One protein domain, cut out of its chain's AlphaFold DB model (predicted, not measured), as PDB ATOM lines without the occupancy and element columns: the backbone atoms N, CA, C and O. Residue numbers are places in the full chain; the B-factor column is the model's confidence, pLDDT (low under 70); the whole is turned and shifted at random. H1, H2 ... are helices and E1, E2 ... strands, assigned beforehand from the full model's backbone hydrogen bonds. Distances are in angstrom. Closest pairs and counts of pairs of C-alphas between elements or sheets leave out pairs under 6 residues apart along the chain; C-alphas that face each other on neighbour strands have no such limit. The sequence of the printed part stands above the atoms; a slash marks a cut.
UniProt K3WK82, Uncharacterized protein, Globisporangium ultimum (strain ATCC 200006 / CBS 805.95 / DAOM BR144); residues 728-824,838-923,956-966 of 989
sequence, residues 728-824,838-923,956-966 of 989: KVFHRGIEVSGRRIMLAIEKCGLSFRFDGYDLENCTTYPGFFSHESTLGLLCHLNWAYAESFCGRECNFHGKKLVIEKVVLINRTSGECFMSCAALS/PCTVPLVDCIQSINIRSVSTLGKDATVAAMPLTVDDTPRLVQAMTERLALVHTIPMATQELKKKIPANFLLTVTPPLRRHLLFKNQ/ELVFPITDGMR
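AT A GLANCE: This is residues 728 to 824, 838 to 923 and 956 to 966 of the 989 residues of an uncharacterized protein of Globisporangium ultimum (strain ATCC 200006 / CBS 805.95 / DAOM BR144) (UniProt K3WK82). Two lobes sit end to end, bridged by the long helix H1. One holds the four-strand sheet E1 to E4, with H3 over it and the small sheet E9 E10 partly face to face with it; the other holds the curled sheet E5 to E8, with H1 and H2 on the same face, and beyond it residues 856 to 861 stick out. The printed part has 194 residues, with four named helices and ten named strands in the order E1 E2 E3 E4 H1 E5 E6 E7 E8 H2 H3 E9 H4 E10; the three sheets are antiparallel and the class is mixed. The whole is loose, with a radius of gyration of the C-alphas of 20.2 A, and elongated, spanning 67 by 40 by 26 A.

HOW THE PARTS SIT: Begin with E1, residues 728 to 736, E2, 739 to 748, E3, 751 to 758, and E4, 763 to 769: a meander of hairpins, each strand the antiparallel neighbour of the one before, in a strongly twisted sheet. Look for N 734 and O 741 at 2.9 A, N 744 and O 755 at 2.9 A, and N 756 and O 765 at 3.0 A. H1, residues 771 to 787, only grazes this sheet, with residues 771 to 775; C-alphas 751 and 771, the closest of E3 and H1, are 4.6 A apart. A second meander, E5, 793 to 796, E6, 799 to 809, and E7, 816 to 822, has N 794 and O 801 at 2.8 A and N 804 and O 819 at 2.8 A; E8, 839 to 842, adds N 818 and O 841 at 2.8 A. H1 is on this strongly twisted sheet at a height of 9.9 A, and H2, residues 843 to 857, is on the same face; C-alphas 795 and 849, the closest of E5 and H2, are 5.5 A apart. H3, residues 874 to 882, is on the first sheet at a height of 8.6 A. E9, 885 to 889, and E10, 906 to 910, with N 886 and O 909 at 2.9 A, make a sandwich, two sheets face to face, with the first sheet; C-alphas 767 and 908, the closest of E4 and E10, are 4.5 A apart. H4, residues 896 to 899, touches no helix and is too short for an O i to N i+4 pair; every such pair in H1, H2 and H3 is within hydrogen-bond range.

IN THESE COORDINATES: Find C-alpha 728 at (-95.532, -22.876, 190.523), where E1 begins; E2 then runs 26.7 A and E3 23.1 A. H1 runs 24.4 A from C-alpha 771 at (-102.369, -25.007, 175.509), E6 23.8 A and H2 21.3 A. E10 ends at C-alpha 910, (-97.954, -36.563, 179.478).

THE WHOLE: C-alphas 824 and 900, the two farthest apart, are 67.2 A apart. Residues 825 to 837 and 924 to 955 are not printed, with C-alpha gaps of 13.0 A and 18.0 A. The link from H2 to H3, 16 residues, is long. The mean pLDDT of the printed part is 72.0; it is under 70 for 56 residues, among them 889 to 905 and 956 to 966.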
ATOM      1  N   LYS A 728     -95.856 -21.496 190.124       79.38
ATOM      2  CA  LYS A 728     -95.532 -22.876 190.523       79.38
ATOM      3  C   LYS A 728     -96.761 -23.523 191.153       79.38
ATOM      4  O   LYS A 728     -97.057 -23.280 192.316       79.38
ATOM      5  N   VAL A 729     -97.459 -24.351 190.378       84.62
ATOM      6  CA  VAL A 729     -98.725 -24.991 190.787       84.62
ATOM      7  C   VAL A 729     -98.493 -26.365 191.429       84.62
ATOM      8  O   VAL A 729     -99.352 -26.868 192.148       84.62
ATOM      9  N   PHE A 730     -97.327 -26.982 191.209       85.25
ATOM     10  CA  PHE A 730     -96.986 -28.277 191.804       85.25
ATOM     11  C   PHE A 730     -95.494 -28.392 192.115       85.25
ATOM     12  O   PHE A 730     -94.657 -27.957 191.320       85.25
ATOM     13  N   HIS A 731     -95.164 -28.997 193.257       87.44
ATOM     14  CA  HIS A 731     -93.788 -29.256 193.685       87.44
ATOM     15  C   HIS A 731     -93.752 -30.409 194.702       87.44
ATOM     16  O   HIS A 731     -93.882 -30.175 195.903       87.44
ATOM     17  N   ARG A 732     -93.671 -31.662 194.231       87.00
ATOM     18  CA  ARG A 732     -93.641 -32.874 195.082       87.00
ATOM     19  C   ARG A 732     -92.837 -34.000 194.426       87.00
ATOM     20  O   ARG A 732     -92.707 -34.039 193.204       87.00
ATOM     21  N   GLY A 733     -92.336 -34.932 195.237       85.19
ATOM     22  CA  GLY A 733     -91.770 -36.195 194.755       85.19
ATOM     23  C   GLY A 733     -92.853 -37.120 194.193       85.19
ATOM     24  O   GLY A 733     -93.870 -37.333 194.850       85.19
ATOM     25  N   ILE A 734     -92.636 -37.651 192.990       85.56
ATOM     26  CA  ILE A 734     -93.509 -38.616 192.308       85.56
ATOM     27  C   ILE A 734     -92.647 -39.736 191.724       85.56
ATOM     28  O   ILE A 734     -91.540 -39.495 191.247       85.56
ATOM     29  N   GLU A 735     -93.167 -40.960 191.726       85.50
ATOM     30  CA  GLU A 735     -92.566 -42.072 190.995       85.50
ATOM     31  C   GLU A 735     -93.066 -42.083 189.541       85.50
ATOM     32  O   GLU A 735     -94.237 -42.344 189.273       85.50
ATOM     33  N   VAL A 736     -92.187 -41.753 188.591       81.44
ATOM     34  CA  VAL A 736     -92.491 -41.675 187.155       81.44
ATOM     35  C   VAL A 736     -91.699 -42.755 186.430       81.44
ATOM     36  O   VAL A 736     -90.470 -42.759 186.460       81.44
ATOM     37  N   SER A 737     -92.399 -43.680 185.767       79.44
ATOM     38  CA  SER A 737     -91.779 -44.794 185.025       79.44
ATOM     39  C   SER A 737     -90.774 -45.617 185.862       79.44
ATOM     40  O   SER A 737     -89.752 -46.055 185.339       79.44
ATOM     41  N   GLY A 738     -91.052 -45.805 187.160       77.81
ATOM     42  CA  GLY A 738     -90.191 -46.541 188.098       77.81
ATOM     43  C   GLY A 738     -88.991 -45.758 188.647       77.81
ATOM     44  O   GLY A 738     -88.093 -46.361 189.224       77.81
ATOM     45  N   ARG A 739     -88.938 -44.429 188.464       80.56
ATOM     46  CA  ARG A 739     -87.917 -43.545 189.061       80.56
ATOM     47  C   ARG A 739     -88.557 -42.502 189.960       80.56
ATOM     48  O   ARG A 739     -89.545 -41.882 189.571       80.56
ATOM     49  N   ARG A 740     -87.973 -42.253 191.133       84.38
ATOM     50  CA  ARG A 740     -88.439 -41.209 192.054       84.38
ATOM     51  C   ARG A 740     -87.854 -39.860 191.659       84.38
ATOM     52  O   ARG A 740     -86.653 -39.633 191.734       84.38
ATOM     53  N   ILE A 741     -88.727 -38.961 191.220       86.81
ATOM     54  CA  ILE A 741     -88.366 -37.656 190.670       86.81
ATOM     55  C   ILE A 741     -89.080 -36.577 191.476       86.81
ATOM     56  O   ILE A 741     -90.298 -36.610 191.648       86.81
ATOM     57  N   MET A 742     -88.331 -35.583 191.943       89.00
ATOM     58  CA  MET A 742     -88.912 -34.359 192.476       89.00
ATOM     59  C   MET A 742     -89.422 -33.530 191.290       89.00
ATOM     60  O   MET A 742     -88.636 -33.042 190.477       89.00
ATOM     61  N   LEU A 743     -90.741 -33.409 191.151       88.06
ATOM     62  CA  LEU A 743     -91.382 -32.757 190.015       88.06
ATOM     63  C   LEU A 743     -91.850 -31.344 190.373       88.06
ATOM     64  O   LEU A 743     -92.736 -31.172 191.210       88.06
ATOM     65  N   ALA A 744     -91.322 -30.342 189.666       86.88
ATOM     66  CA  ALA A 744     -91.875 -28.993 189.631       86.88
ATOM     67  C   ALA A 744     -92.752 -28.797 188.381       86.88
ATOM     68  O   ALA A 744     -92.352 -29.173 187.275       86.88
ATOM     69  N   ILE A 745     -93.928 -28.181 188.548       85.69
ATOM     70  CA  ILE A 745     -94.817 -27.795 187.442       85.69
ATOM     71  C   ILE A 745     -95.119 -26.298 187.509       85.69
ATOM     72  O   ILE A 745     -95.667 -25.801 188.496       85.69
ATOM     73  N   GLU A 746     -94.791 -25.597 186.426       81.56
ATOM     74  CA  GLU A 746     -95.018 -24.161 186.246       81.56
ATOM     75  C   GLU A 746     -96.137 -23.921 185.217       81.56
ATOM     76  O   GLU A 746     -96.087 -24.436 184.098       81.56
ATOM     77  N   LYS A 747     -97.155 -23.135 185.589       81.44
ATOM     78  CA  LYS A 747     -98.301 -22.758 184.746       81.44
ATOM     79  C   LYS A 747     -98.072 -21.378 184.129       81.44
ATOM     80  O   LYS A 747     -97.771 -20.420 184.836       81.44
ATOM     81  N   CYS A 748     -98.314 -21.254 182.825       73.44
ATOM     82  CA  CYS A 748     -98.449 -19.974 182.129       73.44
ATOM     83  C   CYS A 748     -99.674 -20.044 181.198       73.44
ATOM     84  O   CYS A 748     -99.665 -20.725 180.166       73.44
ATOM     85  N   GLY A 749    -100.778 -19.403 181.593       77.31
ATOM     86  CA  GLY A 749    -102.083 -19.620 180.956       77.31
ATOM     87  C   GLY A 749    -102.529 -21.082 181.094       77.31
ATOM     88  O   GLY A 749    -102.553 -21.607 182.201       77.31
ATOM     89  N   LEU A 750    -102.846 -21.752 179.982       75.69
ATOM     90  CA  LEU A 750    -103.107 -23.206 179.944       75.69
ATOM     91  C   LEU A 750    -101.920 -24.021 179.405       75.69
ATOM     92  O   LEU A 750    -102.093 -25.179 179.033       75.69
ATOM     93  N   SER A 751    -100.732 -23.422 179.309       79.19
ATOM     94  CA  SER A 751     -99.506 -24.162 179.002       79.19
ATOM     95  C   SER A 751     -98.783 -24.494 180.302       79.19
ATOM     96  O   SER A 751     -98.691 -23.647 181.193       79.19
ATOM     97  N   PHE A 752     -98.255 -25.711 180.393       80.19
ATOM     98  CA  PHE A 752     -97.564 -26.208 181.578       80.19
ATOM     99  C   PHE A 752     -96.139 -26.614 181.219       80.19
ATOM    100  O   PHE A 752     -95.888 -27.252 180.195       80.19
ATOM    101  N   ARG A 753     -95.196 -26.238 182.073       82.06
ATOM    102  CA  ARG A 753     -93.801 -26.660 182.010       82.06
ATOM    103  C   ARG A 753     -93.539 -27.647 183.140       82.06
ATOM    104  O   ARG A 753     -93.969 -27.410 184.264       82.06
ATOM    105  N   PHE A 754     -92.817 -28.718 182.834       82.50
ATOM    106  CA  PHE A 754     -92.376 -29.725 183.792       82.50
ATOM    107  C   PHE A 754     -90.856 -29.649 183.924       82.50
ATOM    108  O   PHE A 754     -90.154 -29.704 182.915       82.50
ATOM    109  N   ASP A 755     -90.341 -29.566 185.145       82.62
ATOM    110  CA  ASP A 755     -88.921 -29.771 185.430       82.62
ATOM    111  C   ASP A 755     -88.814 -30.841 186.528       82.62
ATOM    112  O   ASP A 755     -89.150 -30.603 187.691       82.62
ATOM    113  N   GLY A 756     -88.414 -32.050 186.132       84.12
ATOM    114  CA  GLY A 756     -88.204 -33.180 187.033       84.12
ATOM    115  C   GLY A 756     -86.740 -33.322 187.428       84.12
ATOM    116  O   GLY A 756     -85.877 -33.374 186.555       84.12
ATOM    117  N   TYR A 757     -86.465 -33.418 188.724       84.62
ATOM    118  CA  TYR A 757     -85.134 -33.595 189.296       84.62
ATOM    119  C   TYR A 757     -85.031 -34.979 189.938       84.62
ATOM    120  O   TYR A 757     -85.710 -35.269 190.922       84.62
ATOM    121  N   ASP A 758     -84.198 -35.836 189.364       83.62
ATOM    122  CA  ASP A 758     -83.843 -37.143 189.914       83.62
ATOM    123  C   ASP A 758     -82.616 -36.966 190.810       83.62
ATOM    124  O   ASP A 758     -81.540 -36.574 190.349       83.62
ATOM    125  N   LEU A 759     -82.833 -37.178 192.109       79.62
ATOM    126  CA  LEU A 759     -81.844 -36.952 193.162       79.62
ATOM    127  C   LEU A 759     -80.822 -38.092 193.260       79.62
ATOM    128  O   LEU A 759     -79.728 -37.862 193.761       79.62
ATOM    129  N   GLU A 760     -81.157 -39.289 192.775       78.62
ATOM    130  CA  GLU A 760     -80.267 -40.455 192.804       78.62
ATOM    131  C   GLU A 760     -79.229 -40.362 191.679       78.62
ATOM    132  O   GLU A 760     -78.045 -40.613 191.889       78.62
ATOM    133  N   ASN A 761     -79.662 -39.931 190.490       74.88
ATOM    134  CA  ASN A 761     -78.803 -39.803 189.310       74.88
ATOM    135  C   ASN A 761     -78.302 -38.367 189.058       74.88
ATOM    136  O   ASN A 761     -77.651 -38.127 188.042       74.88
ATOM    137  N   CYS A 762     -78.647 -37.395 189.912       78.62
ATOM    138  CA  CYS A 762     -78.361 -35.962 189.730       78.62
ATOM    139  C   CYS A 762     -78.753 -35.415 188.337       78.62
ATOM    140  O   CYS A 762     -78.089 -34.532 187.785       78.62
ATOM    141  N   THR A 763     -79.829 -35.942 187.743       78.81
ATOM    142  CA  THR A 763     -80.255 -35.608 186.372       78.81
ATOM    143  C   THR A 763     -81.546 -34.804 186.347       78.81
ATOM    144  O   THR A 763     -82.422 -34.942 187.200       78.81
ATOM    145  N   THR A 764     -81.664 -33.943 185.335       79.50
ATOM    146  CA  THR A 764     -82.850 -33.117 185.110       79.50
ATOM    147  C   THR A 764     -83.570 -33.544 183.835       79.50
ATOM    148  O   THR A 764     -82.969 -33.683 182.767       79.50
ATOM    149  N   TYR A 765     -84.878 -33.748 183.958       80.69
ATOM    150  CA  TYR A 765     -85.775 -34.149 182.883       80.69
ATOM    151  C   TYR A 765     -86.750 -32.999 182.606       80.69
ATOM    152  O   TYR A 765     -87.728 -32.832 183.342       80.69
ATOM    153  N   PRO A 766     -86.498 -32.170 181.580       77.94
ATOM    154  CA  PRO A 766     -87.435 -31.130 181.189       77.94
ATOM    155  C   PRO A 766     -88.632 -31.727 180.434       77.94
ATOM    156  O   PRO A 766     -88.541 -32.780 179.794       77.94
ATOM    157  N   GLY A 767     -89.754 -31.018 180.467       77.00
ATOM    158  CA  GLY A 767     -90.977 -31.352 179.748       77.00
ATOM    159  C   GLY A 767     -91.850 -30.121 179.503       77.00
ATOM    160  O   GLY A 767     -91.737 -29.103 180.188       77.00
ATOM    161  N   PHE A 768     -92.725 -30.196 178.504       77.25
ATOM    162  CA  PHE A 768     -93.650 -29.114 178.167       77.25
ATOM    163  C   PHE A 768     -94.969 -29.670 177.631       77.25
ATOM    164  O   PHE A 768     -94.980 -30.642 176.876       77.25
ATOM    165  N   PHE A 769     -96.068 -29.021 178.005       77.00
ATOM    166  CA  PHE A 769     -97.423 -29.353 177.594       77.00
ATOM    167  C   PHE A 769     -98.115 -28.088 177.084       77.00
ATOM    168  O   PHE A 769     -98.259 -27.104 177.817       77.00
ATOM    169  N   SER A 770     -98.491 -28.079 175.804       75.25
ATOM    170  CA  SER A 770     -99.050 -26.883 175.175       75.25
ATOM    171  C   SER A 770    -100.513 -26.651 175.551       75.25
ATOM    172  O   SER A 770    -101.251 -27.585 175.863       75.25
ATOM    173  N   HIS A 771    -100.960 -25.401 175.418       75.12
ATOM    174  CA  HIS A 771    -102.369 -25.007 175.509       75.12
ATOM    175  C   HIS A 771    -103.322 -25.919 174.704       75.12
ATOM    176  O   HIS A 771    -104.386 -26.281 175.202       75.12
ATOM    177  N   GLU A 772    -102.950 -26.320 173.480       70.75
ATOM    178  CA  GLU A 772    -103.793 -27.186 172.640       70.75
ATOM    179  C   GLU A 772    -103.915 -28.606 173.218       70.75
ATOM    180  O   GLU A 772    -105.012 -29.171 173.230       70.75
ATOM    181  N   SER A 773    -102.825 -29.162 173.758       75.69
ATOM    182  CA  SER A 773    -102.830 -30.478 174.411       75.69
ATOM    183  C   SER A 773    -103.521 -30.463 175.774       75.69
ATOM    184  O   SER A 773    -104.207 -31.429 176.106       75.69
ATOM    185  N   THR A 774    -103.436 -29.362 176.531       79.88
ATOM    186  CA  THR A 774    -104.232 -29.157 177.755       79.88
ATOM    187  C   THR A 774    -105.724 -29.202 177.455       79.88
ATOM    188  O   THR A 774    -106.451 -29.953 178.104       79.88
ATOM    189  N   LEU A 775    -106.190 -28.459 176.443       80.25
ATOM    190  CA  LEU A 775    -107.595 -28.502 176.029       80.25
ATOM    191  C   LEU A 775    -107.994 -29.891 175.506       80.25
ATOM    192  O   LEU A 775    -109.089 -30.361 175.809       80.25
ATOM    193  N   GLY A 776    -107.106 -30.579 174.779       76.06
ATOM    194  CA  GLY A 776    -107.319 -31.961 174.333       76.06
ATOM    195  C   GLY A 776    -107.473 -32.960 175.488       76.06
ATOM    196  O   GLY A 776    -108.386 -33.789 175.464       76.06
ATOM    197  N   LEU A 777    -106.628 -32.855 176.520       80.62
ATOM    198  CA  LEU A 777    -106.701 -33.678 177.730       80.62
ATOM    199  C   LEU A 777    -107.979 -33.390 178.527       80.62
ATOM    200  O   LEU A 777    -108.695 -34.324 178.874       80.62
ATOM    201  N   LEU A 778    -108.295 -32.113 178.759       84.06
ATOM    202  CA  LEU A 778    -109.509 -31.678 179.455       84.06
ATOM    203  C   LEU A 778    -110.766 -32.196 178.737       84.06
ATOM    204  O   LEU A 778    -111.635 -32.796 179.370       84.06
ATOM    205  N   CYS A 779    -110.820 -32.064 177.406       82.25
ATOM    206  CA  CYS A 779    -111.901 -32.614 176.589       82.25
ATOM    207  C   CYS A 779    -112.040 -34.136 176.753       82.25
ATOM    208  O   CYS A 779    -113.149 -34.645 176.904       82.25
ATOM    209  N   HIS A 780    -110.927 -34.876 176.746       81.62
ATOM    210  CA  HIS A 780    -110.956 -36.325 176.939       81.62
ATOM    211  C   HIS A 780    -111.443 -36.722 178.342       81.62
ATOM    212  O   HIS A 780    -112.275 -37.621 178.460       81.62
ATOM    213  N   LEU A 781    -110.961 -36.051 179.394       81.94
ATOM    214  CA  LEU A 781    -111.350 -36.333 180.777       81.94
ATOM    215  C   LEU A 781    -112.844 -36.064 181.002       81.94
ATOM    216  O   LEU A 781    -113.539 -36.929 181.528       81.94
ATOM    217  N   ASN A 782    -113.362 -34.925 180.533       85.19
ATOM    218  CA  ASN A 782    -114.790 -34.617 180.630       85.19
ATOM    219  C   ASN A 782    -115.658 -35.567 179.796       85.19
ATOM    220  O   ASN A 782    -116.772 -35.880 180.211       85.19
ATOM    221  N   TRP A 783    -115.174 -36.058 178.651       82.38
ATOM    222  CA  TRP A 783    -115.892 -37.059 177.857       82.38
ATOM    223  C   TRP A 783    -115.936 -38.426 178.557       82.38
ATOM    224  O   TRP A 783    -117.003 -39.023 178.678       82.38
ATOM    225  N   ALA A 784    -114.798 -38.914 179.058       80.06
ATOM    226  CA  ALA A 784    -114.730 -40.179 179.791       80.06
ATOM    227  C   ALA A 784    -115.554 -40.128 181.090       80.06
ATOM    228  O   ALA A 784    -116.241 -41.090 181.430       80.06
ATOM    229  N   TYR A 785    -115.547 -38.982 181.779       84.69
ATOM    230  CA  TYR A 785    -116.398 -38.757 182.942       84.69
ATOM    231  C   TYR A 785    -117.883 -38.777 182.558       84.69
ATOM    232  O   TYR A 785    -118.662 -39.481 183.194       84.69
ATOM    233  N   ALA A 786    -118.267 -38.098 181.470       81.44
ATOM    234  CA  ALA A 786    -119.634 -38.078 180.947       81.44
ATOM    235  C   ALA A 786    -120.175 -39.474 180.587       81.44
ATOM    236  O   ALA A 786    -121.321 -39.790 180.907       81.44
ATOM    237  N   GLU A 787    -119.352 -40.327 179.966       81.19
ATOM    238  CA  GLU A 787    -119.728 -41.713 179.659       81.19
ATOM    239  C   GLU A 787    -120.122 -42.504 180.919       81.19
ATOM    240  O   GLU A 787    -121.089 -43.261 180.869       81.19
ATOM    241  N   SER A 788    -119.466 -42.277 182.067       83.00
ATOM    242  CA  SER A 788    -119.768 -42.998 183.321       83.00
ATOM    243  C   SER A 788    -121.168 -42.732 183.908       83.00
ATOM    244  O   SER A 788    -121.628 -43.484 184.771       83.00
ATOM    245  N   PHE A 789    -121.873 -41.699 183.427       78.81
ATOM    246  CA  PHE A 789    -123.259 -41.387 183.804       78.81
ATOM    247  C   PHE A 789    -124.305 -41.913 182.808       78.81
ATOM    248  O   PHE A 789    -125.500 -41.750 183.048       78.81
ATOM    249  N   CYS A 790    -123.899 -42.553 181.706       81.62
ATOM    250  CA  CYS A 790    -124.845 -43.188 180.787       81.62
ATOM    251  C   CYS A 790    -125.580 -44.341 181.500       81.62
ATOM    252  O   CYS A 790    -124.981 -45.109 182.248       81.62
ATOM    253  N   GLY A 791    -126.896 -44.418 181.309       74.69
ATOM    254  CA  GLY A 791    -127.813 -45.293 182.042       74.69
ATOM    255  C   GLY A 791    -128.366 -44.712 183.351       74.69
ATOM    256  O   GLY A 791    -129.291 -45.298 183.905       74.69
ATOM    257  N   ARG A 792    -127.865 -43.571 183.854       79.56
ATOM    258  CA  ARG A 792    -128.398 -42.939 185.078       79.56
ATOM    259  C   ARG A 792    -129.580 -42.011 184.787       79.56
ATOM    260  O   ARG A 792    -129.660 -41.393 183.724       79.56
ATOM    261  N   GLU A 793    -130.474 -41.891 185.766       79.69
ATOM    262  CA  GLU A 793    -131.625 -40.985 185.725       79.69
ATOM    263  C   GLU A 793    -131.260 -39.565 186.185       79.69
ATOM    264  O   GLU A 793    -130.672 -39.381 187.251       79.69
ATOM    265  N   CYS A 794    -131.683 -38.552 185.430       79.31
ATOM    266  CA  CYS A 794    -131.550 -37.134 185.756       79.31
ATOM    267  C   CYS A 794    -132.907 -36.413 185.644       79.31
ATOM    268  O   CYS A 794    -133.751 -36.767 184.822       79.31
ATOM    269  N   ASN A 795    -133.131 -35.392 186.476       76.38
ATOM    270  CA  ASN A 795    -134.380 -34.622 186.485       76.38
ATOM    271  C   ASN A 795    -134.138 -33.243 185.868       76.38
ATOM    272  O   ASN A 795    -133.533 -32.379 186.500       76.38
ATOM    273  N   PHE A 796    -134.640 -33.011 184.654       73.00
ATOM    274  CA  PHE A 796    -134.436 -31.750 183.936       73.00
ATOM    275  C   PHE A 796    -135.781 -31.078 183.634       73.00
ATOM    276  O   PHE A 796    -136.670 -31.685 183.036       73.00
ATOM    277  N   HIS A 797    -135.956 -29.836 184.103       69.31
ATOM    278  CA  HIS A 797    -137.211 -29.067 184.033       69.31
ATOM    279  C   HIS A 797    -138.478 -29.873 184.411       69.31
ATOM    280  O   HIS A 797    -139.488 -29.838 183.708       69.31
ATOM    281  N   GLY A 798    -138.418 -30.616 185.522       67.06
ATOM    282  CA  GLY A 798    -139.560 -31.367 186.062       67.06
ATOM    283  C   GLY A 798    -139.881 -32.689 185.353       67.06
ATOM    284  O   GLY A 798    -140.903 -33.292 185.659       67.06
ATOM    285  N   LYS A 799    -139.033 -33.159 184.428       71.25
ATOM    286  CA  LYS A 799    -139.183 -34.462 183.760       71.25
ATOM    287  C   LYS A 799    -138.046 -35.408 184.140       71.25
ATOM    288  O   LYS A 799    -136.886 -34.994 184.125       71.25
ATOM    289  N   LYS A 800    -138.383 -36.672 184.422       76.25
ATOM    290  CA  LYS A 800    -137.417 -37.769 184.583       76.25
ATOM    291  C   LYS A 800    -136.857 -38.152 183.214       76.25
ATOM    292  O   LYS A 800    -137.616 -38.516 182.312       76.25
ATOM    293  N   LEU A 801    -135.543 -38.079 183.051       79.94
ATOM    294  CA  LEU A 801    -134.841 -38.485 181.839       79.94
ATOM    295  C   LEU A 801    -133.786 -39.549 182.171       79.94
ATOM    296  O   LEU A 801    -133.178 -39.499 183.235       79.94
ATOM    297  N   VAL A 802    -133.517 -40.470 181.248       83.12
ATOM    298  CA  VAL A 802    -132.358 -41.375 181.294       83.12
ATOM    299  C   VAL A 802    -131.291 -40.842 180.351       83.12
ATOM    300  O   VAL A 802    -131.573 -40.507 179.198       83.12
ATOM    301  N   ILE A 803    -130.055 -40.775 180.830       84.75
ATOM    302  CA  ILE A 803    -128.888 -40.416 180.027       84.75
ATOM    303  C   ILE A 803    -128.543 -41.597 179.104       84.75
ATOM    304  O   ILE A 803    -128.124 -42.645 179.579       84.75
ATOM    305  N   GLU A 804    -128.680 -41.446 177.787       80.88
ATOM    306  CA  GLU A 804    -128.387 -42.518 176.823       80.88
ATOM    307  C   GLU A 804    -126.908 -42.567 176.417       80.88
ATOM    308  O   GLU A 804    -126.317 -43.642 176.345       80.88
ATOM    309  N   LYS A 805    -126.326 -41.410 176.069       81.38
ATOM    310  CA  LYS A 805    -124.962 -41.295 175.519       81.38
ATOM    311  C   LYS A 805    -124.439 -39.861 175.532       81.38
ATOM    312  O   LYS A 805    -125.220 -38.911 175.489       81.38
ATOM    313  N   VAL A 806    -123.120 -39.696 175.471       80.75
ATOM    314  CA  VAL A 806    -122.480 -38.409 175.144       80.75
ATOM    315  C   VAL A 806    -122.682 -38.104 173.651       80.75
ATOM    316  O   VAL A 806    -122.609 -39.006 172.816       80.75
ATOM    317  N   VAL A 807    -122.972 -36.847 173.300       77.81
ATOM    318  CA  VAL A 807    -123.283 -36.431 171.915       77.81
ATOM    319  C   VAL A 807    -122.176 -35.570 171.328       77.81
ATOM    320  O   VAL A 807    -121.721 -35.831 170.219       77.81
ATOM    321  N   LEU A 808    -121.784 -34.515 172.043       78.25
ATOM    322  CA  LEU A 808    -120.894 -33.466 171.549       78.25
ATOM    323  C   LEU A 808    -120.063 -32.885 172.691       78.25
ATOM    324  O   LEU A 808    -120.551 -32.779 173.816       78.25
ATOM    325  N   ILE A 809    -118.861 -32.409 172.373       78.50
ATOM    326  CA  ILE A 809    -118.047 -31.590 173.279       78.50
ATOM    327  C   ILE A 809    -117.612 -30.279 172.611       78.50
ATOM    328  O   ILE A 809    -117.372 -30.224 171.396       78.50
ATOM    329  N   ASN A 810    -117.546 -29.198 173.390       77.69
ATOM    330  CA  ASN A 810    -117.057 -27.899 172.934       77.69
ATOM    331  C   ASN A 810    -115.532 -27.805 173.102       77.69
ATOM    332  O   ASN A 810    -115.014 -27.878 174.212       77.69
ATOM    333  N   ARG A 811    -114.805 -27.602 171.998       71.50
ATOM    334  CA  ARG A 811    -113.332 -27.641 171.959       71.50
ATOM    335  C   ARG A 811    -112.645 -26.471 172.681       71.50
ATOM    336  O   ARG A 811    -111.472 -26.591 173.014       71.50
ATOM    337  N   THR A 812    -113.336 -25.348 172.902       71.38
ATOM    338  CA  THR A 812    -112.746 -24.156 173.546       71.38
ATOM    339  C   THR A 812    -113.010 -24.067 175.049       71.38
ATOM    340  O   THR A 812    -112.196 -23.488 175.756       71.38
ATOM    341  N   SER A 813    -114.134 -24.603 175.533       72.75
ATOM    342  CA  SER A 813    -114.528 -24.573 176.955       72.75
ATOM    343  C   SER A 813    -114.449 -25.939 177.645       72.75
ATOM    344  O   SER A 813    -114.439 -25.992 178.869       72.75
ATOM    345  N   GLY A 814    -114.407 -27.042 176.889       71.88
ATOM    346  CA  GLY A 814    -114.420 -28.402 177.434       71.88
ATOM    347  C   GLY A 814    -115.797 -28.923 177.857       71.88
ATOM    348  O   GLY A 814    -115.880 -29.998 178.452       71.88
ATOM    349  N   GLU A 815    -116.872 -28.184 177.574       80.62
ATOM    350  CA  GLU A 815    -118.240 -28.529 177.982       80.62
ATOM    351  C   GLU A 815    -118.805 -29.707 177.170       80.62
ATOM    352  O   GLU A 815    -118.886 -29.645 175.937       80.62
ATOM    353  N   CYS A 816    -119.239 -30.764 177.866       83.50
ATOM    354  CA  CYS A 816    -119.907 -31.937 177.292       83.50
ATOM    355  C   CYS A 816    -121.433 -31.772 177.224       83.50
ATOM    356  O   CYS A 816    -122.050 -31.232 178.143       83.50
ATOM    357  N   PHE A 817    -122.048 -32.340 176.184       83.00
ATOM    358  CA  PHE A 817    -123.499 -32.409 175.988       83.00
ATOM    359  C   PHE A 817    -123.970 -33.865 175.856       83.00
ATOM    360  O   PHE A 817    -123.432 -34.634 175.053       83.00
ATOM    361  N   MET A 818    -125.000 -34.221 176.624       82.75
ATOM    362  CA  MET A 818    -125.578 -35.561 176.773       82.75
ATOM    363  C   MET A 818    -126.882 -35.709 175.986       82.75
ATOM    364  O   MET A 818    -127.658 -34.762 175.906       82.75
ATOM    365  N   SER A 819    -127.143 -36.900 175.441       83.31
ATOM    366  CA  SER A 819    -128.444 -37.335 174.918       83.31
ATOM    367  C   SER A 819    -129.243 -37.901 176.076       83.31
ATOM    368  O   SER A 819    -128.797 -38.865 176.699       83.31
ATOM    369  N   CYS A 820    -130.408 -37.331 176.349       81.00
ATOM    370  CA  CYS A 820    -131.299 -37.781 177.407       81.00
ATOM    371  C   CYS A 820    -132.676 -38.111 176.815       81.00
ATOM    372  O   CYS A 820    -133.297 -37.261 176.168       81.00
ATOM    373  N   ALA A 821    -133.161 -39.331 177.037       79.19
ATOM    374  CA  ALA A 821    -134.501 -39.773 176.649       79.19
ATOM    375  C   ALA A 821    -135.456 -39.684 177.847       79.19
ATOM    376  O   ALA A 821    -135.035 -39.863 178.985       79.19
ATOM    377  N   ALA A 822    -136.737 -39.394 177.619       71.94
ATOM    378  CA  ALA A 822    -137.712 -39.293 178.704       71.94
ATOM    379  C   ALA A 822    -138.209 -40.674 179.157       71.94
ATOM    380  O   ALA A 822    -138.595 -41.489 178.318       71.94
ATOM    381  N   LEU A 823    -138.261 -40.895 180.473       65.75
ATOM    382  CA  LEU A 823    -139.043 -41.981 181.065       65.75
ATOM    383  C   LEU A 823    -140.527 -41.622 180.947       65.75
ATOM    384  O   LEU A 823    -140.962 -40.585 181.449       65.75
ATOM    385  N   SER A 824    -141.295 -42.458 180.253       58.00
ATOM    386  CA  SER A 824    -142.752 -42.357 180.210       58.00
ATOM    387  C   SER A 824    -143.354 -43.127 181.385       58.00
ATOM    388  O   SER A 824    -143.561 -44.336 181.281       58.00
ATOM    389  N   PRO A 838    -134.727 -37.368 171.517       62.12
ATOM    390  CA  PRO A 838    -133.670 -37.228 172.510       62.12
ATOM    391  C   PRO A 838    -133.364 -35.749 172.752       62.12
ATOM    392  O   PRO A 838    -133.129 -34.982 171.812       62.12
ATOM    393  N   CYS A 839    -133.373 -35.343 174.019       74.38
ATOM    394  CA  CYS A 839    -133.051 -33.986 174.437       74.38
ATOM    395  C   CYS A 839    -131.540 -33.862 174.663       74.38
ATOM    396  O   CYS A 839    -130.942 -34.729 175.296       74.38
ATOM    397  N   THR A 840    -130.916 -32.787 174.174       79.50
ATOM    398  CA  THR A 840    -129.496 -32.513 174.437       79.50
ATOM    399  C   THR A 840    -129.333 -31.606 175.653       79.50
ATOM    400  O   THR A 840    -129.678 -30.427 175.569       79.50
ATOM    401  N   VAL A 841    -128.773 -32.130 176.743       82.38
ATOM    402  CA  VAL A 841    -128.593 -31.425 178.029       82.38
ATOM    403  C   VAL A 841    -127.089 -31.311 178.342       82.38
ATOM    404  O   VAL A 841    -126.361 -32.277 178.100       82.38
ATOM    405  N   PRO A 842    -126.560 -30.165 178.816       84.94
ATOM    406  CA  PRO A 842    -125.156 -30.071 179.212       84.94
ATOM    407  C   PRO A 842    -124.868 -30.926 180.458       84.94
ATOM    408  O   PRO A 842    -125.697 -31.062 181.355       84.94
ATOM    409  N   LEU A 843    -123.661 -31.491 180.528       84.44
ATOM    410  CA  LEU A 843    -123.244 -32.408 181.596       84.44
ATOM    411  C   LEU A 843    -123.326 -31.782 183.003       84.44
ATOM    412  O   LEU A 843    -123.646 -32.479 183.963       84.44
ATOM    413  N   VAL A 844    -123.054 -30.477 183.106       84.25
ATOM    414  CA  VAL A 844    -123.136 -29.677 184.342       84.25
ATOM    415  C   VAL A 844    -124.525 -29.806 184.977       84.25
ATOM    416  O   VAL A 844    -124.636 -30.224 186.129       84.25
ATOM    417  N   ASP A 845    -125.576 -29.533 184.204       83.12
ATOM    418  CA  ASP A 845    -126.967 -29.553 184.669       83.12
ATOM    419  C   ASP A 845    -127.424 -30.982 185.008       83.12
ATOM    420  O   ASP A 845    -128.129 -31.201 185.997       83.12
ATOM    421  N   CYS A 846    -126.974 -31.980 184.234       79.69
ATOM    422  CA  CYS A 846    -127.213 -33.391 184.543       79.69
ATOM    423  C   CYS A 846    -126.657 -33.758 185.928       79.69
ATOM    424  O   CYS A 846    -127.399 -34.291 186.753       79.69
ATOM    425  N   ILE A 847    -125.387 -33.435 186.208       82.38
ATOM    426  CA  ILE A 847    -124.731 -33.738 187.491       82.38
ATOM    427  C   ILE A 847    -125.401 -32.986 188.646       82.38
ATOM    428  O   ILE A 847    -125.683 -33.592 189.679       82.38
ATOM    429  N   GLN A 848    -125.737 -31.704 188.464       82.94
ATOM    430  CA  GLN A 848    -126.473 -30.936 189.474       82.94
ATOM    431  C   GLN A 848    -127.817 -31.594 189.817       82.94
ATOM    432  O   GLN A 848    -128.119 -31.772 190.994       82.94
ATOM    433  N   SER A 849    -128.592 -32.038 188.820       79.19
ATOM    434  CA  SER A 849    -129.871 -32.717 189.076       79.19
ATOM    435  C   SER A 849    -129.720 -34.071 189.789       79.19
ATOM    436  O   SER A 849    -130.550 -34.416 190.630       79.19
ATOM    437  N   ILE A 850    -128.649 -34.820 189.497       77.06
ATOM    438  CA  ILE A 850    -128.335 -36.099 190.152       77.06
ATOM    439  C   ILE A 850    -127.961 -35.859 191.620       77.06
ATOM    440  O   ILE A 850    -128.491 -36.537 192.497       77.06
ATOM    441  N   ASN A 851    -127.126 -34.852 191.893       79.75
ATOM    442  CA  ASN A 851    -126.708 -34.486 193.249       79.75
ATOM    443  C   ASN A 851    -127.869 -33.947 194.101       79.75
ATOM    444  O   ASN A 851    -127.981 -34.287 195.276       79.75
ATOM    445  N   ILE A 852    -128.771 -33.149 193.517       74.50
ATOM    446  CA  ILE A 852    -129.991 -32.693 194.207       74.50
ATOM    447  C   ILE A 852    -130.869 -33.897 194.586       74.50
ATOM    448  O   ILE A 852    -131.392 -33.949 195.698       74.50
ATOM    449  N   ARG A 853    -130.989 -34.898 193.701       65.19
ATOM    450  CA  ARG A 853    -131.753 -36.121 193.989       65.19
ATOM    451  C   ARG A 853    -131.087 -36.963 195.080       65.19
ATOM    452  O   ARG A 853    -131.782 -37.343 196.018       65.19
ATOM    453  N   SER A 854    -129.773 -37.197 195.023       61.16
ATOM    454  CA  SER A 854    -129.069 -38.017 196.024       61.16
ATOM    455  C   SER A 854    -129.144 -37.431 197.437       61.16
ATOM    456  O   SER A 854    -129.351 -38.187 198.379       61.16
ATOM    457  N   VAL A 855    -129.068 -36.101 197.578       59.81
ATOM    458  CA  VAL A 855    -129.250 -35.397 198.865       59.81
ATOM    459  C   VAL A 855    -130.692 -35.501 199.394       59.81
ATOM    460  O   VAL A 855    -130.913 -35.386 200.595       59.81
ATOM    461  N   SER A 856    -131.679 -35.742 198.522       59.75
ATOM    462  CA  SER A 856    -133.097 -35.847 198.902       59.75
ATOM    463  C   SER A 856    -133.592 -37.268 199.216       59.75
ATOM    464  O   SER A 856    -134.615 -37.405 199.881       59.75
ATOM    465  N   THR A 857    -132.913 -38.320 198.737       57.94
ATOM    466  CA  THR A 857    -133.408 -39.714 198.834       57.94
ATOM    467  C   THR A 857    -132.502 -40.678 199.597       57.94
ATOM    468  O   THR A 857    -132.915 -41.805 199.856       57.94
ATOM    469  N   LEU A 858    -131.269 -40.289 199.922       54.09
ATOM    470  CA  LEU A 858    -130.305 -41.122 200.642       54.09
ATOM    471  C   LEU A 858    -129.729 -40.324 201.816       54.09
ATOM    472  O   LEU A 858    -129.477 -39.127 201.696       54.09
ATOM    473  N   GLY A 859    -129.555 -40.994 202.958       53.22
ATOM    474  CA  GLY A 859    -129.002 -40.398 204.175       53.22
ATOM    475  C   GLY A 859    -127.536 -39.964 204.037       53.22
ATOM    476  O   GLY A 859    -126.964 -39.984 202.949       53.22
ATOM    477  N   LYS A 860    -126.923 -39.588 205.168       54.22
ATOM    478  CA  LYS A 860    -125.633 -38.867 205.280       54.22
ATOM    479  C   LYS A 860    -124.416 -39.455 204.529       54.22
ATOM    480  O   LYS A 860    -123.423 -38.746 204.408       54.22
ATOM    481  N   ASP A 861    -124.505 -40.667 203.986       53.16
ATOM    482  CA  ASP A 861    -123.413 -41.391 203.319       53.16
ATOM    483  C   ASP A 861    -123.488 -41.366 201.771       53.16
ATOM    484  O   ASP A 861    -122.729 -42.052 201.085       53.16
ATOM    485  N   ALA A 862    -124.399 -40.581 201.182       58.38
ATOM    486  CA  ALA A 862    -124.514 -40.442 199.728       58.38
ATOM    487  C   ALA A 862    -123.319 -39.679 199.113       58.38
ATOM    488  O   ALA A 862    -123.165 -38.470 199.298       58.38
ATOM    489  N   THR A 863    -122.490 -40.365 198.316       61.25
ATOM    490  CA  THR A 863    -121.331 -39.751 197.646       61.25
ATOM    491  C   THR A 863    -121.755 -38.779 196.539       61.25
ATOM    492  O   THR A 863    -122.262 -39.167 195.486       61.25
ATOM    493  N   VAL A 864    -121.525 -37.484 196.772       71.62
ATOM    494  CA  VAL A 864    -121.829 -36.403 195.819       71.62
ATOM    495  C   VAL A 864    -120.929 -36.517 194.584       71.62
ATOM    496  O   VAL A 864    -119.704 -36.577 194.698       71.62
ATOM    497  N   ALA A 865    -121.519 -36.513 193.386       75.00
ATOM    498  CA  ALA A 865    -120.761 -36.550 192.141       75.00
ATOM    499  C   ALA A 865    -120.039 -35.212 191.906       75.00
ATOM    500  O   ALA A 865    -120.645 -34.141 191.959       75.00
ATOM    501  N   ALA A 866    -118.736 -35.272 191.629       78.75
ATOM    502  CA  ALA A 866    -117.924 -34.086 191.390       78.75
ATOM    503  C   ALA A 866    -118.362 -33.327 190.125       78.75
ATOM    504  O   ALA A 866    -118.721 -33.918 189.107       78.75
ATOM    505  N   MET A 867    -118.260 -31.999 190.156       82.50
ATOM    506  CA  MET A 867    -118.494 -31.172 188.968       82.50
ATOM    507  C   MET A 867    -117.452 -31.481 187.869       82.50
ATOM    508  O   MET A 867    -116.312 -31.857 188.195       82.50
ATOM    509  N   PRO A 868    -117.811 -31.346 186.577       82.25
ATOM    510  CA  PRO A 868    -116.886 -31.590 185.471       82.25
ATOM    511  C   PRO A 868    -115.749 -30.562 185.474       82.25
ATOM    512  O   PRO A 868    -115.903 -29.467 186.009       82.25
ATOM    513  N   LEU A 869    -114.601 -30.920 184.892       83.06
ATOM    514  CA  LEU A 869    -113.403 -30.080 184.903       83.06
ATOM    515  C   LEU A 869    -113.617 -28.838 184.041       83.06
ATOM    516  O   LEU A 869    -113.907 -28.946 182.847       83.06
ATOM    517  N   THR A 870    -113.426 -27.665 184.629       81.38
ATOM    518  CA  THR A 870    -113.382 -26.398 183.902       81.38
ATOM    519  C   THR A 870    -111.947 -26.030 183.532       81.38
ATOM    520  O   THR A 870    -110.972 -26.618 184.004       81.38
ATOM    521  N   VAL A 871    -111.812 -25.034 182.659       78.31
ATOM    522  CA  VAL A 871    -110.521 -24.487 182.216       78.31
ATOM    523  C   VAL A 871    -109.713 -23.880 183.379       78.31
ATOM    524  O   VAL A 871    -108.483 -23.858 183.325       78.31
ATOM    525  N   ASP A 872    -110.396 -23.450 184.442       76.75
ATOM    526  CA  ASP A 872    -109.798 -22.774 185.593       76.75
ATOM    527  C   ASP A 872    -109.425 -23.733 186.748       76.75
ATOM    528  O   ASP A 872    -108.666 -23.346 187.638       76.75
ATOM    529  N   ASP A 873    -109.861 -25.005 186.703       80.50
ATOM    530  CA  ASP A 873    -109.615 -26.044 187.724       80.50
ATOM    531  C   ASP A 873    -108.173 -26.600 187.702       80.50
ATOM    532  O   ASP A 873    -107.922 -27.802 187.529       80.50
ATOM    533  N   THR A 874    -107.188 -25.726 187.916       80.50
ATOM    534  CA  THR A 874    -105.761 -26.075 187.885       80.50
ATOM    535  C   THR A 874    -105.348 -27.267 188.754       80.50
ATOM    536  O   THR A 874    -104.601 -28.087 188.218       80.50
ATOM    537  N   PRO A 875    -105.780 -27.453 190.025       82.25
ATOM    538  CA  PRO A 875    -105.246 -28.542 190.844       82.25
ATOM    539  C   PRO A 875    -105.681 -29.918 190.327       82.25
ATOM    540  O   PRO A 875    -104.869 -30.841 190.288       82.25
ATOM    541  N   ARG A 876    -106.931 -30.053 189.863       82.56
ATOM    542  CA  ARG A 876    -107.459 -31.320 189.329       82.56
ATOM    543  C   ARG A 876    -106.880 -31.638 187.948       82.56
ATOM    544  O   ARG A 876    -106.598 -32.798 187.660       82.56
ATOM    545  N   LEU A 877    -106.650 -30.619 187.112       82.88
ATOM    546  CA  LEU A 877    -105.944 -30.781 185.834       82.88
ATOM    547  C   LEU A 877    -104.486 -31.207 186.044       82.88
ATOM    548  O   LEU A 877    -104.021 -32.133 185.385       82.88
ATOM    549  N   VAL A 878    -103.784 -30.571 186.983       85.00
ATOM    550  CA  VAL A 878    -102.408 -30.921 187.361       85.00
ATOM    551  C   VAL A 878    -102.327 -32.349 187.898       85.00
ATOM    552  O   VAL A 878    -101.471 -33.104 187.446       85.00
ATOM    553  N   GLN A 879    -103.251 -32.758 188.775       84.94
ATOM    554  CA  GLN A 879    -103.330 -34.136 189.260       84.94
ATOM    555  C   GLN A 879    -103.480 -35.136 188.096       84.94
ATOM    556  O   GLN A 879    -102.673 -36.060 187.960       84.94
ATOM    557  N   ALA A 880    -104.435 -34.899 187.192       82.00
ATOM    558  CA  ALA A 880    -104.666 -35.757 186.030       82.00
ATOM    559  C   ALA A 880    -103.502 -35.761 185.013       82.00
ATOM    560  O   ALA A 880    -103.349 -36.724 184.260       82.00
ATOM    561  N   MET A 881    -102.671 -34.710 184.978       84.50
ATOM    562  CA  MET A 881    -101.397 -34.723 184.250       84.50
ATOM    563  C   MET A 881    -100.362 -35.590 184.970       84.50
ATOM    564  O   MET A 881     -99.727 -36.415 184.317       84.50
ATOM    565  N   THR A 882    -100.206 -35.447 186.292       84.06
ATOM    566  CA  THR A 882     -99.209 -36.207 187.067       84.06
ATOM    567  C   THR A 882     -99.439 -37.715 187.033       84.06
ATOM    568  O   THR A 882     -98.484 -38.456 186.830       84.06
ATOM    569  N   GLU A 883    -100.696 -38.168 187.095       82.94
ATOM    570  CA  GLU A 883    -101.089 -39.583 186.943       82.94
ATOM    571  C   GLU A 883    -100.752 -40.170 185.557       82.94
ATOM    572  O   GLU A 883    -100.784 -41.383 185.361       82.94
ATOM    573  N   ARG A 884    -100.450 -39.313 184.572       81.38
ATOM    574  CA  ARG A 884    -100.201 -39.681 183.170       81.38
ATOM    575  C   ARG A 884     -98.791 -39.342 182.695       81.38
ATOM    576  O   ARG A 884     -98.506 -39.552 181.515       81.38
ATOM    577  N   LEU A 885     -97.913 -38.815 183.547       84.75
ATOM    578  CA  LEU A 885     -96.531 -38.522 183.166       84.75
ATOM    579  C   LEU A 885     -95.737 -39.809 182.915       84.75
ATOM    580  O   LEU A 885     -95.813 -40.767 183.680       84.75
ATOM    581  N   ALA A 886     -94.933 -39.804 181.854       82.75
ATOM    582  CA  ALA A 886     -93.955 -40.844 181.565       82.75
ATOM    583  C   ALA A 886     -92.659 -40.242 181.011       82.75
ATOM    584  O   ALA A 886     -92.666 -39.203 180.336       82.75
ATOM    585  N   LEU A 887     -91.546 -40.932 181.270       81.69
ATOM    586  CA  LEU A 887     -90.255 -40.641 180.655       81.69
ATOM    587  C   LEU A 887     -90.185 -41.281 179.265       81.69
ATOM    588  O   LEU A 887     -90.308 -42.497 179.120       81.69
ATOM    589  N   VAL A 888     -89.959 -40.464 178.235       75.19
ATOM    590  CA  VAL A 888     -89.884 -40.917 176.838       75.19
ATOM    591  C   VAL A 888     -88.530 -40.547 176.236       75.19
ATOM    592  O   VAL A 888     -88.029 -39.441 176.436       75.19
ATOM    593  N   HIS A 889     -87.935 -41.479 175.487       68.94
ATOM    594  CA  HIS A 889     -86.665 -41.268 174.790       68.94
ATOM    595  C   HIS A 889     -86.764 -40.149 173.741       68.94
ATOM    596  O   HIS A 889     -87.695 -40.104 172.932       68.94
ATOM    597  N   THR A 890     -85.758 -39.277 173.687       61.97
ATOM    598  CA  THR A 890     -85.650 -38.234 172.662       61.97
ATOM    599  C   THR A 890     -85.383 -38.835 171.282       61.97
ATOM    600  O   THR A 890     -84.383 -39.521 171.073       61.97
ATOM    601  N   ILE A 891     -86.234 -38.516 170.305       55.00
ATOM    602  CA  ILE A 891     -86.039 -38.908 168.900       55.00
ATOM    603  C   ILE A 891     -84.752 -38.238 168.360       55.00
ATOM    604  O   ILE A 891     -84.557 -37.038 168.579       55.00
ATOM    605  N   PRO A 892     -83.884 -38.939 167.594       44.72
ATOM    606  CA  PRO A 892     -82.560 -38.438 167.183       44.72
ATOM    607  C   PRO A 892     -82.548 -37.145 166.342       44.72
ATOM    608  O   PRO A 892     -81.478 -36.568 166.133       44.72
ATOM    609  N   MET A 893     -83.711 -36.658 165.898       38.62
ATOM    610  CA  MET A 893     -83.909 -35.416 165.135       38.62
ATOM    611  C   MET A 893     -84.033 -34.142 166.001       38.62
ATOM    612  O   MET A 893     -84.382 -33.084 165.479       38.62
ATOM    613  N   ALA A 894     -83.753 -34.201 167.309       42.00
ATOM    614  CA  ALA A 894     -83.683 -33.006 168.156       42.00
ATOM    615  C   ALA A 894     -82.566 -32.032 167.709       42.00
ATOM    616  O   ALA A 894     -81.491 -32.454 167.266       42.00
ATOM    617  N   THR A 895     -82.799 -30.723 167.858       47.28
ATOM    618  CA  THR A 895     -81.797 -29.684 167.559       47.28
ATOM    619  C   THR A 895     -80.575 -29.807 168.476       47.28
ATOM    620  O   THR A 895     -80.667 -30.296 169.602       47.28
ATOM    621  N   GLN A 896     -79.408 -29.337 168.017       46.59
ATOM    622  CA  GLN A 896     -78.161 -29.413 168.797       46.59
ATOM    623  C   GLN A 896     -78.251 -28.696 170.160       46.59
ATOM    624  O   GLN A 896     -77.558 -29.080 171.096       46.59
ATOM    625  N   GLU A 897     -79.122 -27.692 170.297       44.47
ATOM    626  CA  GLU A 897     -79.360 -26.982 171.560       44.47
ATOM    627  C   GLU A 897     -80.175 -27.805 172.570       44.47
ATOM    628  O   GLU A 897     -79.871 -27.761 173.760       44.47
ATOM    629  N   LEU A 898     -81.153 -28.599 172.110       45.72
ATOM    630  CA  LEU A 898     -81.878 -29.551 172.963       45.72
ATOM    631  C   LEU A 898     -80.943 -30.669 173.438       45.72
ATOM    632  O   LEU A 898     -80.896 -30.967 174.628       45.72
ATOM    633  N   LYS A 899     -80.113 -31.214 172.537       51.00
ATOM    634  CA  LYS A 899     -79.120 -32.251 172.876       51.00
ATOM    635  C   LYS A 899     -78.071 -31.790 173.898       51.00
ATOM    636  O   LYS A 899     -77.566 -32.610 174.647       51.00
ATOM    637  N   LYS A 900     -77.771 -30.486 173.975       52.66
ATOM    638  CA  LYS A 900     -76.881 -29.911 175.005       52.66
ATOM    639  C   LYS A 900     -77.533 -29.739 176.385       52.66
ATOM    640  O   LYS A 900     -76.812 -29.484 177.342       52.66
ATOM    641  N   LYS A 901     -78.866 -29.807 176.489       51.06
ATOM    642  CA  LYS A 901     -79.620 -29.524 177.728       51.06
ATOM    643  C   LYS A 901     -80.363 -30.728 178.307       51.06
ATOM    644  O   LYS A 901     -80.918 -30.609 179.391       51.06
ATOM    645  N   ILE A 902     -80.383 -31.857 177.602       56.69
ATOM    646  CA  ILE A 902     -81.030 -33.100 178.035       56.69
ATOM    647  C   ILE A 902     -79.919 -34.142 178.243       56.69
ATOM    648  O   ILE A 902     -79.639 -34.912 177.324       56.69
ATOM    649  N   PRO A 903     -79.236 -34.161 179.406       55.22
ATOM    650  CA  PRO A 903     -78.061 -35.013 179.616       55.22
ATOM    651  C   PRO A 903     -78.388 -36.513 179.557       55.22
ATOM    652  O   PRO A 903     -77.529 -37.317 179.216       55.22
ATOM    653  N   ALA A 904     -79.637 -36.887 179.853       58.06
ATOM    654  CA  ALA A 904     -80.074 -38.274 179.975       58.06
ATOM    655  C   ALA A 904     -80.787 -38.846 178.727       58.06
ATOM    656  O   ALA A 904     -81.239 -39.983 178.770       58.06
ATOM    657  N   ASN A 905     -80.939 -38.093 177.627       67.31
ATOM    658  CA  ASN A 905     -81.746 -38.476 176.444       67.31
ATOM    659  C   ASN A 905     -83.243 -38.802 176.709       67.31
ATOM    660  O   ASN A 905     -83.913 -39.338 175.825       67.31
ATOM    661  N   PHE A 906     -83.795 -38.457 177.878       72.50
ATOM    662  CA  PHE A 906     -85.220 -38.615 178.213       72.50
ATOM    663  C   PHE A 906     -85.911 -37.260 178.408       72.50
ATOM    664  O   PHE A 906     -85.306 -36.308 178.898       72.50
ATOM    665  N   LEU A 907     -87.200 -37.193 178.069       75.94
ATOM    666  CA  LEU A 907     -88.091 -36.060 178.336       75.94
ATOM    667  C   LEU A 907     -89.284 -36.502 179.185       75.94
ATOM    668  O   LEU A 907     -89.804 -37.603 178.995       75.94
ATOM    669  N   LEU A 908     -89.763 -35.610 180.058       76.69
ATOM    670  CA  LEU A 908     -91.064 -35.773 180.705       76.69
ATOM    671  C   LEU A 908     -92.175 -35.395 179.726       76.69
ATOM    672  O   LEU A 908     -92.225 -34.272 179.217       76.69
ATOM    673  N   THR A 909     -93.091 -36.328 179.481       78.81
ATOM    674  CA  THR A 909     -94.257 -36.105 178.619       78.81
ATOM    675  C   THR A 909     -95.512 -36.685 179.257       78.81
ATOM    676  O   THR A 909     -95.460 -37.730 179.903       78.81
ATOM    677  N   VAL A 910     -96.651 -36.012 179.086       78.44
ATOM    678  CA  VAL A 910     -97.954 -36.563 179.478       78.44
ATOM    679  C   VAL A 910     -98.366 -37.575 178.414       78.44
ATOM    680  O   VAL A 910     -98.465 -37.235 177.234       78.44
ATOM    681  N   THR A 911     -98.587 -38.821 178.825       74.00
ATOM    682  CA  THR A 911     -99.013 -39.896 177.929       74.00
ATOM    683  C   THR A 911    -100.368 -39.562 177.302       74.00
ATOM    684  O   THR A 911    -101.312 -39.185 178.009       74.00
ATOM    685  N   PRO A 912    -100.501 -39.676 175.968       64.94
ATOM    686  CA  PRO A 912    -101.767 -39.415 175.311       64.94
ATOM    687  C   PRO A 912    -102.786 -40.496 175.709       64.94
ATOM    688  O   PRO A 912    -102.446 -41.683 175.710       64.94
ATOM    689  N   PRO A 913    -104.041 -40.134 176.020       64.75
ATOM    690  CA  PRO A 913    -105.101 -41.110 176.220       64.75
ATOM    691  C   PRO A 913    -105.331 -41.963 174.964       64.75
ATOM    692  O   PRO A 913    -105.058 -41.542 173.836       64.75
ATOM    693  N   LEU A 914    -105.879 -43.166 175.168       59.59
ATOM    694  CA  LEU A 914    -106.258 -44.083 174.090       59.59
ATOM    695  C   LEU A 914    -107.130 -43.367 173.050       59.59
ATOM    696  O   LEU A 914    -108.085 -42.672 173.406       59.59
ATOM    697  N   ARG A 915    -106.803 -43.550 171.762       52.53
ATOM    698  CA  ARG A 915    -107.489 -42.876 170.653       52.53
ATOM    699  C   ARG A 915    -108.982 -43.189 170.685       52.53
ATOM    700  O   ARG A 915    -109.392 -44.316 170.419       52.53
ATOM    701  N   ARG A 916    -109.787 -42.168 170.965       52.78
ATOM    702  CA  ARG A 916    -111.244 -42.195 170.832       52.78
ATOM    703  C   ARG A 916    -111.673 -41.113 169.852       52.78
ATOM    704  O   ARG A 916    -111.147 -40.000 169.868       52.78
ATOM    705  N   HIS A 917    -112.628 -41.455 169.001       51.38
ATOM    706  CA  HIS A 917    -113.246 -40.522 168.069       51.38
ATOM    707  C   HIS A 917    -114.203 -39.609 168.842       51.38
ATOM    708  O   HIS A 917    -115.274 -40.057 169.246       51.38
ATOM    709  N   LEU A 918    -113.819 -38.349 169.072       54.44
ATOM    710  CA  LEU A 918    -114.708 -37.375 169.706       54.44
ATOM    711  C   LEU A 918    -115.504 -36.620 168.639       54.44
ATOM    712  O   LEU A 918    -114.995 -36.281 167.570       54.44
ATOM    713  N   LEU A 919    -116.766 -36.330 168.946       49.66
ATOM    714  CA  LEU A 919    -117.634 -35.530 168.090       49.66
ATOM    715  C   LEU A 919    -117.634 -34.091 168.618       49.66
ATOM    716  O   LEU A 919    -118.115 -33.809 169.717       49.66
ATOM    717  N   PHE A 920    -117.057 -33.171 167.845       51.91
ATOM    718  CA  PHE A 920    -116.918 -31.768 168.237       51.91
ATOM    719  C   PHE A 920    -118.043 -30.900 167.678       51.91
ATOM    720  O   PHE A 920    -118.436 -31.015 166.514       51.91
ATOM    721  N   LYS A 921    -118.524 -29.953 168.490       44.19
ATOM    722  CA  LYS A 921    -119.464 -28.928 168.024       44.19
ATOM    723  C   LYS A 921    -118.686 -27.767 167.408       44.19
ATOM    724  O   LYS A 921    -118.180 -26.911 168.126       44.19
ATOM    725  N   ASN A 922    -118.625 -27.705 166.079       44.47
ATOM    726  CA  ASN A 922    -118.154 -26.498 165.401       44.47
ATOM    727  C   ASN A 922    -119.056 -25.314 165.780       44.47
ATOM    728  O   ASN A 922    -120.275 -25.378 165.596       44.47
ATOM    729  N   GLN A 923    -118.460 -24.215 166.254       37.66
ATOM    730  CA  GLN A 923    -119.141 -22.924 166.343       37.66
ATOM    731  C   GLN A 923    -119.342 -22.369 164.928       37.66
ATOM    732  O   GLN A 923    -118.623 -21.489 164.456       37.66
ATOM    733  N   GLU A 956    -110.643 -37.569 164.701       40.00
ATOM    734  CA  GLU A 956    -109.703 -38.180 165.636       40.00
ATOM    735  C   GLU A 956    -109.029 -37.082 166.455       40.00
ATOM    736  O   GLU A 956    -108.456 -36.138 165.901       40.00
ATOM    737  N   LEU A 957    -109.054 -37.227 167.781       39.16
ATOM    738  CA  LEU A 957    -108.265 -36.384 168.665       39.16
ATOM    739  C   LEU A 957    -106.799 -36.816 168.529       39.16
ATOM    740  O   LEU A 957    -106.278 -37.619 169.304       39.16
ATOM    741  N   VAL A 958    -106.146 -36.313 167.478       38.34
ATOM    742  CA  VAL A 958    -104.717 -36.507 167.237       38.34
ATOM    743  C   VAL A 958    -103.966 -35.726 168.305       38.34
ATOM    744  O   VAL A 958    -103.633 -34.557 168.120       38.34
ATOM    745  N   PHE A 959    -103.692 -36.388 169.430       35.41
ATOM    746  CA  PHE A 959    -102.689 -35.916 170.374       35.41
ATOM    747  C   PHE A 959    -101.388 -35.681 169.597       35.41
ATOM    748  O   PHE A 959    -100.902 -36.610 168.936       35.41
ATOM    749  N   PRO A 960    -100.814 -34.468 169.628       37.44
ATOM    750  CA  PRO A 960     -99.542 -34.223 168.984       37.44
ATOM    751  C   PRO A 960     -98.468 -35.034 169.713       37.44
ATOM    752  O   PRO A 960     -97.971 -34.646 170.766       37.44
ATOM    753  N   ILE A 961     -98.035 -36.133 169.086       38.59
ATOM    754  CA  ILE A 961     -96.900 -36.987 169.506       38.59
ATOM    755  C   ILE A 961     -95.601 -36.154 169.685       38.59
ATOM    756  O   ILE A 961     -94.596 -36.620 170.211       38.59
ATOM    757  N   THR A 962     -95.613 -34.893 169.244       42.75
ATOM    758  CA  THR A 962     -94.480 -33.977 169.160       42.75
ATOM    759  C   THR A 962     -94.618 -32.710 170.015       42.75
ATOM    760  O   THR A 962     -93.949 -31.729 169.696       42.75
ATOM    761  N   ASP A 963     -95.439 -32.669 171.069       38.12
ATOM    762  CA  ASP A 963     -95.477 -31.482 171.951       38.12
ATOM    763  C   ASP A 963     -94.139 -31.253 172.677       38.12
ATOM    764  O   ASP A 963     -93.636 -30.130 172.700       38.12
ATOM    765  N   GLY A 964     -93.448 -32.329 173.073       40.91
ATOM    766  CA  GLY A 964     -92.047 -32.280 173.525       40.91
ATOM    767  C   GLY A 964     -91.020 -31.901 172.438       40.91
ATOM    768  O   GLY A 964     -89.832 -31.806 172.723       40.91
ATOM    769  N   MET A 965     -91.449 -31.692 171.186       38.81
ATOM    770  CA  MET A 965     -90.595 -31.399 170.019       38.81
ATOM    771  C   MET A 965     -91.002 -30.114 169.269       38.81
ATOM    772  O   MET A 965     -90.354 -29.748 168.286       38.81
ATOM    773  N   ARG A 966     -92.056 -29.408 169.710       36.53
ATOM    774  CA  ARG A 966     -92.485 -28.102 169.163       36.53
ATOM    775  C   ARG A 966     -92.354 -26.945 170.152       36.53
ATOM    776  O   ARG A 966     -92.926 -25.878 169.931       36.53
TER     777      ARG A 966